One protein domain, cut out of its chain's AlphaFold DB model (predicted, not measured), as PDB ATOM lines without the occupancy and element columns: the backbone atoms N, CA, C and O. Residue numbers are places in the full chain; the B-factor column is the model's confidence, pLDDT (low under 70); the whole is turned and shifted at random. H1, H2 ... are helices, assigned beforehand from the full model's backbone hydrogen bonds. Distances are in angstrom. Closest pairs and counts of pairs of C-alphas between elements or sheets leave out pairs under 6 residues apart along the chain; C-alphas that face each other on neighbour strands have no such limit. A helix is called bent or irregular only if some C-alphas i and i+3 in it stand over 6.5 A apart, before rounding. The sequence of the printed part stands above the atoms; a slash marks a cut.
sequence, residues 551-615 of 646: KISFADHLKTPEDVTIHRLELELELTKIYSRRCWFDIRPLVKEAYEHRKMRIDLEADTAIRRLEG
ATOM      1  N   LYS A 551     -40.031  16.636  44.333       91.75
ATOM      2  CA  LYS A 551     -39.352  17.272  43.198       91.75
ATOM      3  C   LYS A 551     -37.980  16.628  42.941       91.75
ATOM      4  O   LYS A 551     -37.032  16.888  43.669       91.75
ATOM      5  N   ILE A 552     -37.865  15.840  41.872       90.69
ATOM      6  CA  ILE A 552     -36.591  15.249  41.433       90.69
ATOM      7  C   ILE A 552     -35.877  16.281  40.558       90.69
ATOM      8  O   ILE A 552     -36.335  16.574  39.453       90.69
ATOM      9  N   SER A 553     -34.803  16.884  41.067       87.50
ATOM     10  CA  SER A 553     -34.034  17.897  40.342       87.50
ATOM     11  C   SER A 553     -32.588  17.922  40.817       87.50
ATOM     12  O   SER A 553     -32.286  18.499  41.856       87.50
ATOM     13  N   PHE A 554     -31.684  17.404  39.995       86.75
ATOM     14  CA  PHE A 554     -30.244  17.539  40.193       86.75
ATOM     15  C   PHE A 554     -29.781  18.815  39.491       86.75
ATOM     16  O   PHE A 554     -29.461  18.810  38.305       86.75
ATOM     17  N   ALA A 555     -29.895  19.941  40.193       78.00
ATOM     18  CA  ALA A 555     -29.598  21.251  39.623       78.00
ATOM     19  C   ALA A 555     -28.087  21.485  39.473       78.00
ATOM     20  O   ALA A 555     -27.281  20.914  40.204       78.00
ATOM     21  N   ASP A 556     -27.728  22.409  38.581       68.50
ATOM     22  CA  ASP A 556     -26.343  22.712  38.177       68.50
ATOM     23  C   ASP A 556     -25.423  23.208  39.315       68.50
ATOM     24  O   ASP A 556     -24.234  23.434  39.112       68.50
ATOM     25  N   HIS A 557     -25.963  23.422  40.518       69.56
ATOM     26  CA  HIS A 557     -25.190  23.824  41.693       69.56
ATOM     27  C   HIS A 557     -24.533  22.646  42.429       69.56
ATOM     28  O   HIS A 557     -23.701  22.894  43.301       69.56
ATOM     29  N   LEU A 558     -24.890  21.401  42.093       84.81
ATOM     30  CA  LEU A 558     -24.184  20.200  42.542       84.81
ATOM     31  C   LEU A 558     -22.891  20.094  41.720       84.81
ATOM     32  O   LEU A 558     -22.958  19.986  40.498       84.81
ATOM     33  N   LYS A 559     -21.720  20.216  42.361       84.12
ATOM     34  CA  LYS A 559     -20.438  20.417  41.655       84.12
ATOM     35  C   LYS A 559     -19.613  19.144  41.531       84.12
ATOM     36  O   LYS A 559     -18.684  19.115  40.725       84.12
ATOM     37  N   THR A 560     -19.937  18.118  42.310       88.12
ATOM     38  CA  THR A 560     -19.222  16.841  42.311       88.12
ATOM     39  C   THR A 560     -20.186  15.649  42.223       88.12
ATOM     40  O   THR A 560     -21.357  15.762  42.598       88.12
ATOM     41  N   PRO A 561     -19.729  14.483  41.730       86.50
ATOM     42  CA  PRO A 561     -20.501  13.237  41.791       86.50
ATOM     43  C   PRO A 561     -20.934  12.859  43.218       86.50
ATOM     44  O   PRO A 561     -22.013  12.290  43.421       86.50
ATOM     45  N   GLU A 562     -20.127  13.209  44.222       88.56
ATOM     46  CA  GLU A 562     -20.461  13.025  45.633       88.56
ATOM     47  C   GLU A 562     -21.677  13.869  46.043       88.56
ATOM     48  O   GLU A 562     -22.573  13.338  46.699       88.56
ATOM     49  N   ASP A 563     -21.767  15.131  45.600       87.81
ATOM     50  CA  ASP A 563     -22.921  16.004  45.867       87.81
ATOM     51  C   ASP A 563     -24.219  15.412  45.282       87.81
ATOM     52  O   ASP A 563     -25.268  15.421  45.929       87.81
ATOM     53  N   VAL A 564     -24.152  14.836  44.073       88.25
ATOM     54  CA  VAL A 564     -25.290  14.151  43.432       88.25
ATOM     55  C   VAL A 564     -25.694  12.893  44.197       88.25
ATOM     56  O   VAL A 564     -26.885  12.640  44.390       88.25
ATOM     57  N   THR A 565     -24.719  12.121  44.677       90.12
ATOM     58  CA  THR A 565     -24.971  10.902  45.456       90.12
ATOM     59  C   THR A 565     -25.627  11.220  46.799       90.12
ATOM     60  O   THR A 565     -26.586  10.548  47.184       90.12
ATOM     61  N   ILE A 566     -25.156  12.259  47.493       90.88
ATOM     62  CA  ILE A 566     -25.763  12.734  48.743       90.88
ATOM     63  C   ILE A 566     -27.208  13.168  48.478       90.88
ATOM     64  O   ILE A 566     -28.117  12.689  49.157       90.88
ATOM     65  N   HIS A 567     -27.443  13.979  47.445       92.06
ATOM     66  CA  HIS A 567     -28.789  14.448  47.120       92.06
ATOM     67  C   HIS A 567     -29.744  13.310  46.711       92.06
ATOM     68  O   HIS A 567     -30.913  13.304  47.101       92.06
ATOM     69  N   ARG A 568     -29.258  12.288  45.987       94.00
ATOM     70  CA  ARG A 568     -30.037  11.074  45.676       94.00
ATOM     71  C   ARG A 568     -30.502  10.378  46.955       94.00
ATOM     72  O   ARG A 568     -31.683  10.070  47.090       94.00
ATOM     73  N   LEU A 569     -29.585  10.164  47.901       92.88
ATOM     74  CA  LEU A 569     -29.892   9.513  49.178       92.88
ATOM     75  C   LEU A 569     -30.879  10.333  50.023       92.88
ATOM     76  O   LEU A 569     -31.731   9.752  50.693       92.88
ATOM     77  N   GLU A 570     -30.810  11.665  49.973       92.81
ATOM     78  CA  GLU A 570     -31.798  12.544  50.612       92.81
ATOM     79  C   GLU A 570     -33.202  12.356  50.016       92.81
ATOM     80  O   GLU A 570     -34.168  12.188  50.768       92.81
ATOM     81  N   LEU A 571     -33.314  12.313  48.682       93.44
ATOM     82  CA  LEU A 571     -34.579  12.073  47.978       93.44
ATOM     83  C   LEU A 571     -35.128  10.660  48.241       93.44
ATOM     84  O   LEU A 571     -36.325  10.494  48.483       93.44
ATOM     85  N   GLU A 572     -34.271   9.635  48.248       93.75
ATOM     86  CA  GLU A 572     -34.650   8.263  48.615       93.75
ATOM     87  C   GLU A 572     -35.129   8.172  50.071       93.75
ATOM     88  O   GLU A 572     -36.100   7.468  50.371       93.75
ATOM     89  N   LEU A 573     -34.485   8.900  50.988       93.25
ATOM     90  CA  LEU A 573     -34.896   8.970  52.386       93.25
ATOM     91  C   LEU A 573     -36.261   9.656  52.527       93.25
ATOM     92  O   LEU A 573     -37.099   9.187  53.301       93.25
ATOM     93  N   GLU A 574     -36.511  10.742  51.794       93.62
ATOM     94  CA  GLU A 574     -37.815  11.415  51.757       93.62
ATOM     95  C   GLU A 574     -38.914  10.487  51.216       93.62
ATOM     96  O   GLU A 574     -39.958  10.312  51.856       93.62
ATOM     97  N   LEU A 575     -38.645   9.802  50.104       93.75
ATOM     98  CA  LEU A 575     -39.545   8.814  49.512       93.75
ATOM     99  C   LEU A 575     -39.837   7.656  50.487       93.75
ATOM    100  O   LEU A 575     -40.997   7.285  50.695       93.75
ATOM    101  N   THR A 576     -38.804   7.134  51.154       93.12
ATOM    102  CA  THR A 576     -38.925   6.062  52.154       93.12
ATOM    103  C   THR A 576     -39.727   6.513  53.373       93.12
ATOM    104  O   THR A 576     -40.534   5.734  53.888       93.12
ATOM    105  N   LYS A 577     -39.563   7.764  53.827       93.25
ATOM    106  CA  LYS A 577     -40.358   8.347  54.921       93.25
ATOM    107  C   LYS A 577     -41.841   8.416  54.564       93.25
ATOM    108  O   LYS A 577     -42.674   8.102  55.413       93.25
ATOM    109  N   ILE A 578     -42.180   8.794  53.330       92.25
ATOM    110  CA  ILE A 578     -43.576   8.856  52.866       92.25
ATOM    111  C   ILE A 578     -44.172   7.444  52.750       92.25
ATOM    112  O   ILE A 578     -45.269   7.203  53.259       92.25
ATOM    113  N   TYR A 579     -43.440   6.499  52.153       91.00
ATOM    114  CA  TYR A 579     -43.874   5.105  51.992       91.00
ATOM    115  C   TYR A 579     -44.044   4.373  53.332       91.00
ATOM    116  O   TYR A 579     -45.056   3.711  53.571       91.00
ATOM    117  N   SER A 580     -43.082   4.554  54.240       89.38
ATOM    118  CA  SER A 580     -43.027   3.878  55.543       89.38
ATOM    119  C   SER A 580     -43.793   4.612  56.643       89.38
ATOM    120  O   SER A 580     -43.795   4.165  57.793       89.38
ATOM    121  N   ARG A 581     -44.444   5.740  56.324       90.56
ATOM    122  CA  ARG A 581     -45.268   6.475  57.286       90.56
ATOM    123  C   ARG A 581     -46.320   5.530  57.861       90.56
ATOM    124  O   ARG A 581     -47.082   4.905  57.119       90.56
ATOM    125  N   ARG A 582     -46.394   5.444  59.190       87.12
ATOM    126  CA  ARG A 582     -47.450   4.677  59.857       87.12
ATOM    127  C   ARG A 582     -48.816   5.269  59.505       87.12
ATOM    128  O   ARG A 582     -49.014   6.479  59.595       87.12
ATOM    129  N   CYS A 583     -49.737   4.407  59.105       87.94
ATOM    130  CA  CYS A 583     -51.166   4.685  59.024       87.94
ATOM    131  C   CYS A 583     -51.937   3.495  59.578       87.94
ATOM    132  O   CYS A 583     -51.391   2.404  59.730       87.94
ATOM    133  N   TRP A 584     -53.214   3.734  59.842       85.12
ATOM    134  CA  TRP A 584     -54.156   2.738  60.336       85.12
ATOM    135  C   TRP A 584     -54.427   1.607  59.344       85.12
ATOM    136  O   TRP A 584     -54.691   0.481  59.744       85.12
ATOM    137  N   PHE A 585     -54.316   1.895  58.052       89.50
ATOM    138  CA  PHE A 585     -54.546   0.932  56.985       89.50
ATOM    139  C   PHE A 585     -53.226   0.304  56.519       89.50
ATOM    140  O   PHE A 585     -52.237   1.017  56.353       89.50
ATOM    141  N   ASP A 586     -53.191  -0.996  56.216       88.38
ATOM    142  CA  ASP A 586     -52.034  -1.577  55.519       88.38
ATOM    143  C   ASP A 586     -52.099  -1.254  54.021       88.38
ATOM    144  O   ASP A 586     -52.546  -2.047  53.196       88.38
ATOM    145  N   ILE A 587     -51.700  -0.032  53.671       91.81
ATOM    146  CA  ILE A 587     -51.747   0.461  52.286       91.81
ATOM    147  C   ILE A 587     -50.419   0.326  51.559       91.81
ATOM    148  O   ILE A 587     -50.342   0.671  50.385       91.81
ATOM    149  N   ARG A 588     -49.375  -0.186  52.222       89.94
ATOM    150  CA  ARG A 588     -48.062  -0.395  51.593       89.94
ATOM    151  C   ARG A 588     -48.164  -1.215  50.304       89.94
ATOM    152  O   ARG A 588     -47.596  -0.761  49.317       89.94
ATOM    153  N   PRO A 589     -48.926  -2.328  50.244       90.31
ATOM    154  CA  PRO A 589     -49.110  -3.058  48.990       90.31
ATOM    155  C   PRO A 589     -49.764  -2.207  47.892       90.31
ATOM    156  O   PRO A 589     -49.408  -2.344  46.728       90.31
ATOM    157  N   LEU A 590     -50.679  -1.307  48.271       92.06
ATOM    158  CA  LEU A 590     -51.463  -0.477  47.350       92.06
ATOM    159  C   LEU A 590     -50.673   0.710  46.785       92.06
ATOM    160  O   LEU A 590     -50.959   1.162  45.685       92.06
ATOM    161  N   VAL A 591     -49.676   1.219  47.519       93.50
ATOM    162  CA  VAL A 591     -48.826   2.343  47.072       93.50
ATOM    163  C   VAL A 591     -47.445   1.899  46.576       93.50
ATOM    164  O   VAL A 591     -46.647   2.739  46.159       93.50
ATOM    165  N   LYS A 592     -47.150   0.593  46.625       93.06
ATOM    166  CA  LYS A 592     -45.841   0.020  46.277       93.06
ATOM    167  C   LYS A 592     -45.411   0.376  44.859       93.06
ATOM    168  O   LYS A 592     -44.282   0.796  44.660       93.06
ATOM    169  N   GLU A 593     -46.306   0.244  43.886       92.00
ATOM    170  CA  GLU A 593     -45.989   0.527  42.483       92.00
ATOM    171  C   GLU A 593     -45.562   1.988  42.271       92.00
ATOM    172  O   GLU A 593     -44.520   2.248  41.670       92.00
ATOM    173  N   ALA A 594     -46.304   2.940  42.847       92.19
ATOM    174  CA  ALA A 594     -45.958   4.361  42.788       92.19
ATOM    175  C   ALA A 594     -44.600   4.651  43.450       92.19
ATOM    176  O   ALA A 594     -43.816   5.448  42.933       92.19
ATOM    177  N   TYR A 595     -44.307   3.985  44.572       94.94
ATOM    178  CA  TYR A 595     -43.020   4.079  45.258       94.94
ATOM    179  C   TYR A 595     -41.861   3.563  44.390       94.94
ATOM    180  O   TYR A 595     -40.900   4.300  44.173       94.94
ATOM    181  N   GLU A 596     -41.962   2.343  43.850       93.81
ATOM    182  CA  GLU A 596     -40.901   1.738  43.031       93.81
ATOM    183  C   GLU A 596     -40.650   2.551  41.755       93.81
ATOM    184  O   GLU A 596     -39.503   2.847  41.414       93.81
ATOM    185  N   HIS A 597     -41.718   3.002  41.089       93.81
ATOM    186  CA  HIS A 597     -41.603   3.863  39.913       93.81
ATOM    187  C   HIS A 597     -40.916   5.198  40.245       93.81
ATOM    188  O   HIS A 597     -40.089   5.689  39.473       93.81
ATOM    189  N   ARG A 598     -41.214   5.798  41.409       95.19
ATOM    190  CA  ARG A 598     -40.560   7.047  41.817       95.19
ATOM    191  C   ARG A 598     -39.088   6.847  42.152       95.19
ATOM    192  O   ARG A 598     -38.280   7.680  41.752       95.19
ATOM    193  N   LYS A 599     -38.749   5.746  42.827       94.94
ATOM    194  CA  LYS A 599     -37.368   5.376  43.146       94.94
ATOM    195  C   LYS A 599     -36.534   5.198  41.877       94.94
ATOM    196  O   LYS A 599     -35.516   5.862  41.727       94.94
ATOM    197  N   MET A 600     -37.042   4.423  40.916       95.19
ATOM    198  CA  MET A 600     -36.395   4.230  39.615       95.19
ATOM    199  C   MET A 600     -36.112   5.563  38.901       95.19
ATOM    200  O   MET A 600     -35.061   5.732  38.286       95.19
ATOM    201  N   ARG A 601     -37.030   6.536  38.990       93.44
ATOM    202  CA  ARG A 601     -36.833   7.867  38.397       93.44
ATOM    203  C   ARG A 601     -35.765   8.691  39.123       93.44
ATOM    204  O   ARG A 601     -35.033   9.416  38.456       93.44
ATOM    205  N   ILE A 602     -35.680   8.599  40.452       93.81
ATOM    206  CA  ILE A 602     -34.609   9.232  41.241       93.81
ATOM    207  C   ILE A 602     -33.248   8.681  40.798       93.81
ATOM    208  O   ILE A 602     -32.352   9.468  40.500       93.81
ATOM    209  N   ASP A 603     -33.130   7.356  40.688       93.12
ATOM    210  CA  ASP A 603     -31.897   6.677  40.272       93.12
ATOM    211  C   ASP A 603     -31.464   7.097  38.857       93.12
ATOM    212  O   ASP A 603     -30.316   7.483  38.643       93.12
ATOM    213  N   LEU A 604     -32.399   7.112  37.899       92.38
ATOM    214  CA  LEU A 604     -32.124   7.484  36.507       92.38
ATOM    215  C   LEU A 604     -31.641   8.938  36.351       92.38
ATOM    216  O   LEU A 604     -30.727   9.221  35.570       92.38
ATOM    217  N   GLU A 605     -32.269   9.876  37.061       91.75
ATOM    218  CA  GLU A 605     -31.901  11.296  37.009       91.75
ATOM    219  C   GLU A 605     -30.560  11.553  37.718       91.75
ATOM    220  O   GLU A 605     -29.753  12.341  37.221       91.75
ATOM    221  N   ALA A 606     -30.281  10.846  38.820       91.50
ATOM    222  CA  ALA A 606     -28.990  10.899  39.505       91.50
ATOM    223  C   ALA A 606     -27.859  10.401  38.593       91.50
ATOM    224  O   ALA A 606     -26.863  11.098  38.416       91.50
ATOM    225  N   ASP A 607     -28.048   9.247  37.946       90.50
ATOM    226  CA  ASP A 607     -27.092   8.693  36.980       90.50
ATOM    227  C   ASP A 607     -26.840   9.662  35.819       90.50
ATOM    228  O   ASP A 607     -25.706   9.844  35.372       90.50
ATOM    229  N   THR A 608     -27.897  10.311  35.326       88.56
ATOM    230  CA  THR A 608     -27.791  11.309  34.256       88.56
ATOM    231  C   THR A 608     -26.984  12.529  34.711       88.56
ATOM    232  O   THR A 608     -26.159  13.030  33.948       88.56
ATOM    233  N   ALA A 609     -27.189  13.002  35.942       87.25
ATOM    234  CA  ALA A 609     -26.452  14.128  36.510       87.25
ATOM    235  C   ALA A 609     -24.976  13.795  36.789       87.25
ATOM    236  O   ALA A 609     -24.107  14.593  36.441       87.25
ATOM    237  N   ILE A 610     -24.675  12.603  37.319       88.25
ATOM    238  CA  ILE A 610     -23.297  12.118  37.516       88.25
ATOM    239  C   ILE A 610     -22.553  12.103  36.180       88.25
ATOM    240  O   ILE A 610     -21.491  12.707  36.067       88.25
ATOM    241  N   ARG A 611     -23.153  11.534  35.123       85.56
ATOM    242  CA  ARG A 611     -22.540  11.515  33.781       85.56
ATOM    243  C   ARG A 611     -22.278  12.913  33.209       85.56
ATOM    244  O   ARG A 611     -21.336  13.078  32.439       85.56
ATOM    245  N   ARG A 612     -23.098  13.917  33.554       82.88
ATOM    246  CA  ARG A 612     -22.857  15.319  33.159       82.88
ATOM    247  C   ARG A 612     -21.647  15.911  33.883       82.88
ATOM    248  O   ARG A 612     -20.887  16.641  33.255       82.88
ATOM    249  N   LEU A 613     -21.467  15.600  35.168       82.31
ATOM    250  CA  LEU A 613     -20.366  16.105  35.998       82.31
ATOM    251  C   LEU A 613     -19.037  15.394  35.728       82.31
ATOM    252  O   LEU A 613     -17.990  16.033  35.730       82.31
ATOM    253  N   GLU A 614     -19.079  14.094  35.442       80.38
ATOM    254  CA  GLU A 614     -17.902  13.289  35.092       80.38
ATOM    255  C   GLU A 614     -17.362  13.585  33.688       80.38
ATOM    256  O   GLU A 614     -16.311  13.064  33.328       80.38
ATOM    257  N   GLY A 615     -18.059  14.429  32.915       60.06
ATOM    258  CA  GLY A 615     -17.583  15.026  31.675       60.06
ATOM    259  C   GLY A 615     -16.917  14.035  30.728       60.06
ATOM    260  O   GLY A 615     -15.697  13.984  30.660       60.06
TER     261      GLY A 615
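AT A GLANCE: This is residues 551 to 615 of the 646 residues of the protein "Thiol protease" of Legionella gratiana (UniProt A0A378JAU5). Two long helices, H1 and then H2, lie side by side as a helical hairpin, with the loop of residues 581 to 586 sticking out at one end. Residues 551 to 560 run beside the pair before the chain folds back into H1. The printed part has 65 residues and no named strand, and its class is all helix. It is a loose rod, with a radius of gyration of the C-alphas of 13.9 A and spans of 47 by 16 by 15 A.

HOW THE PARTS SIT: H1, residues 561 to 579, and H2, residues 588 to 613, form a hairpin. They touch, the closest C-alphas being those of Pro 561 and Ile 610, 5.2 A apart. They run opposite ways at a shallow tilt of 10 degrees. Every O i to N i+4 pair is within hydrogen-bond range in H1, and 20 of 22 are in H2.

IN THESE COORDINATES: H1 is 26.8 A long, from C-alpha 561 at (-20.501, 13.237, 41.791). H2 is 35.8 A long and ends with C-alpha 613 at (-20.366, 16.105, 35.998). H2 is irregular, with C-alphas 590 and 593 7.4 A apart, and has a kink of 31 degrees near residue 595.

THE WHOLE: The C-alphas farthest apart, of Trp 584 and Gly 615, are 48.1 A apart. The printed part has no cut, and the link from H1 to H2 is short. Residues 556, 557 and 615 have pLDDT under 70.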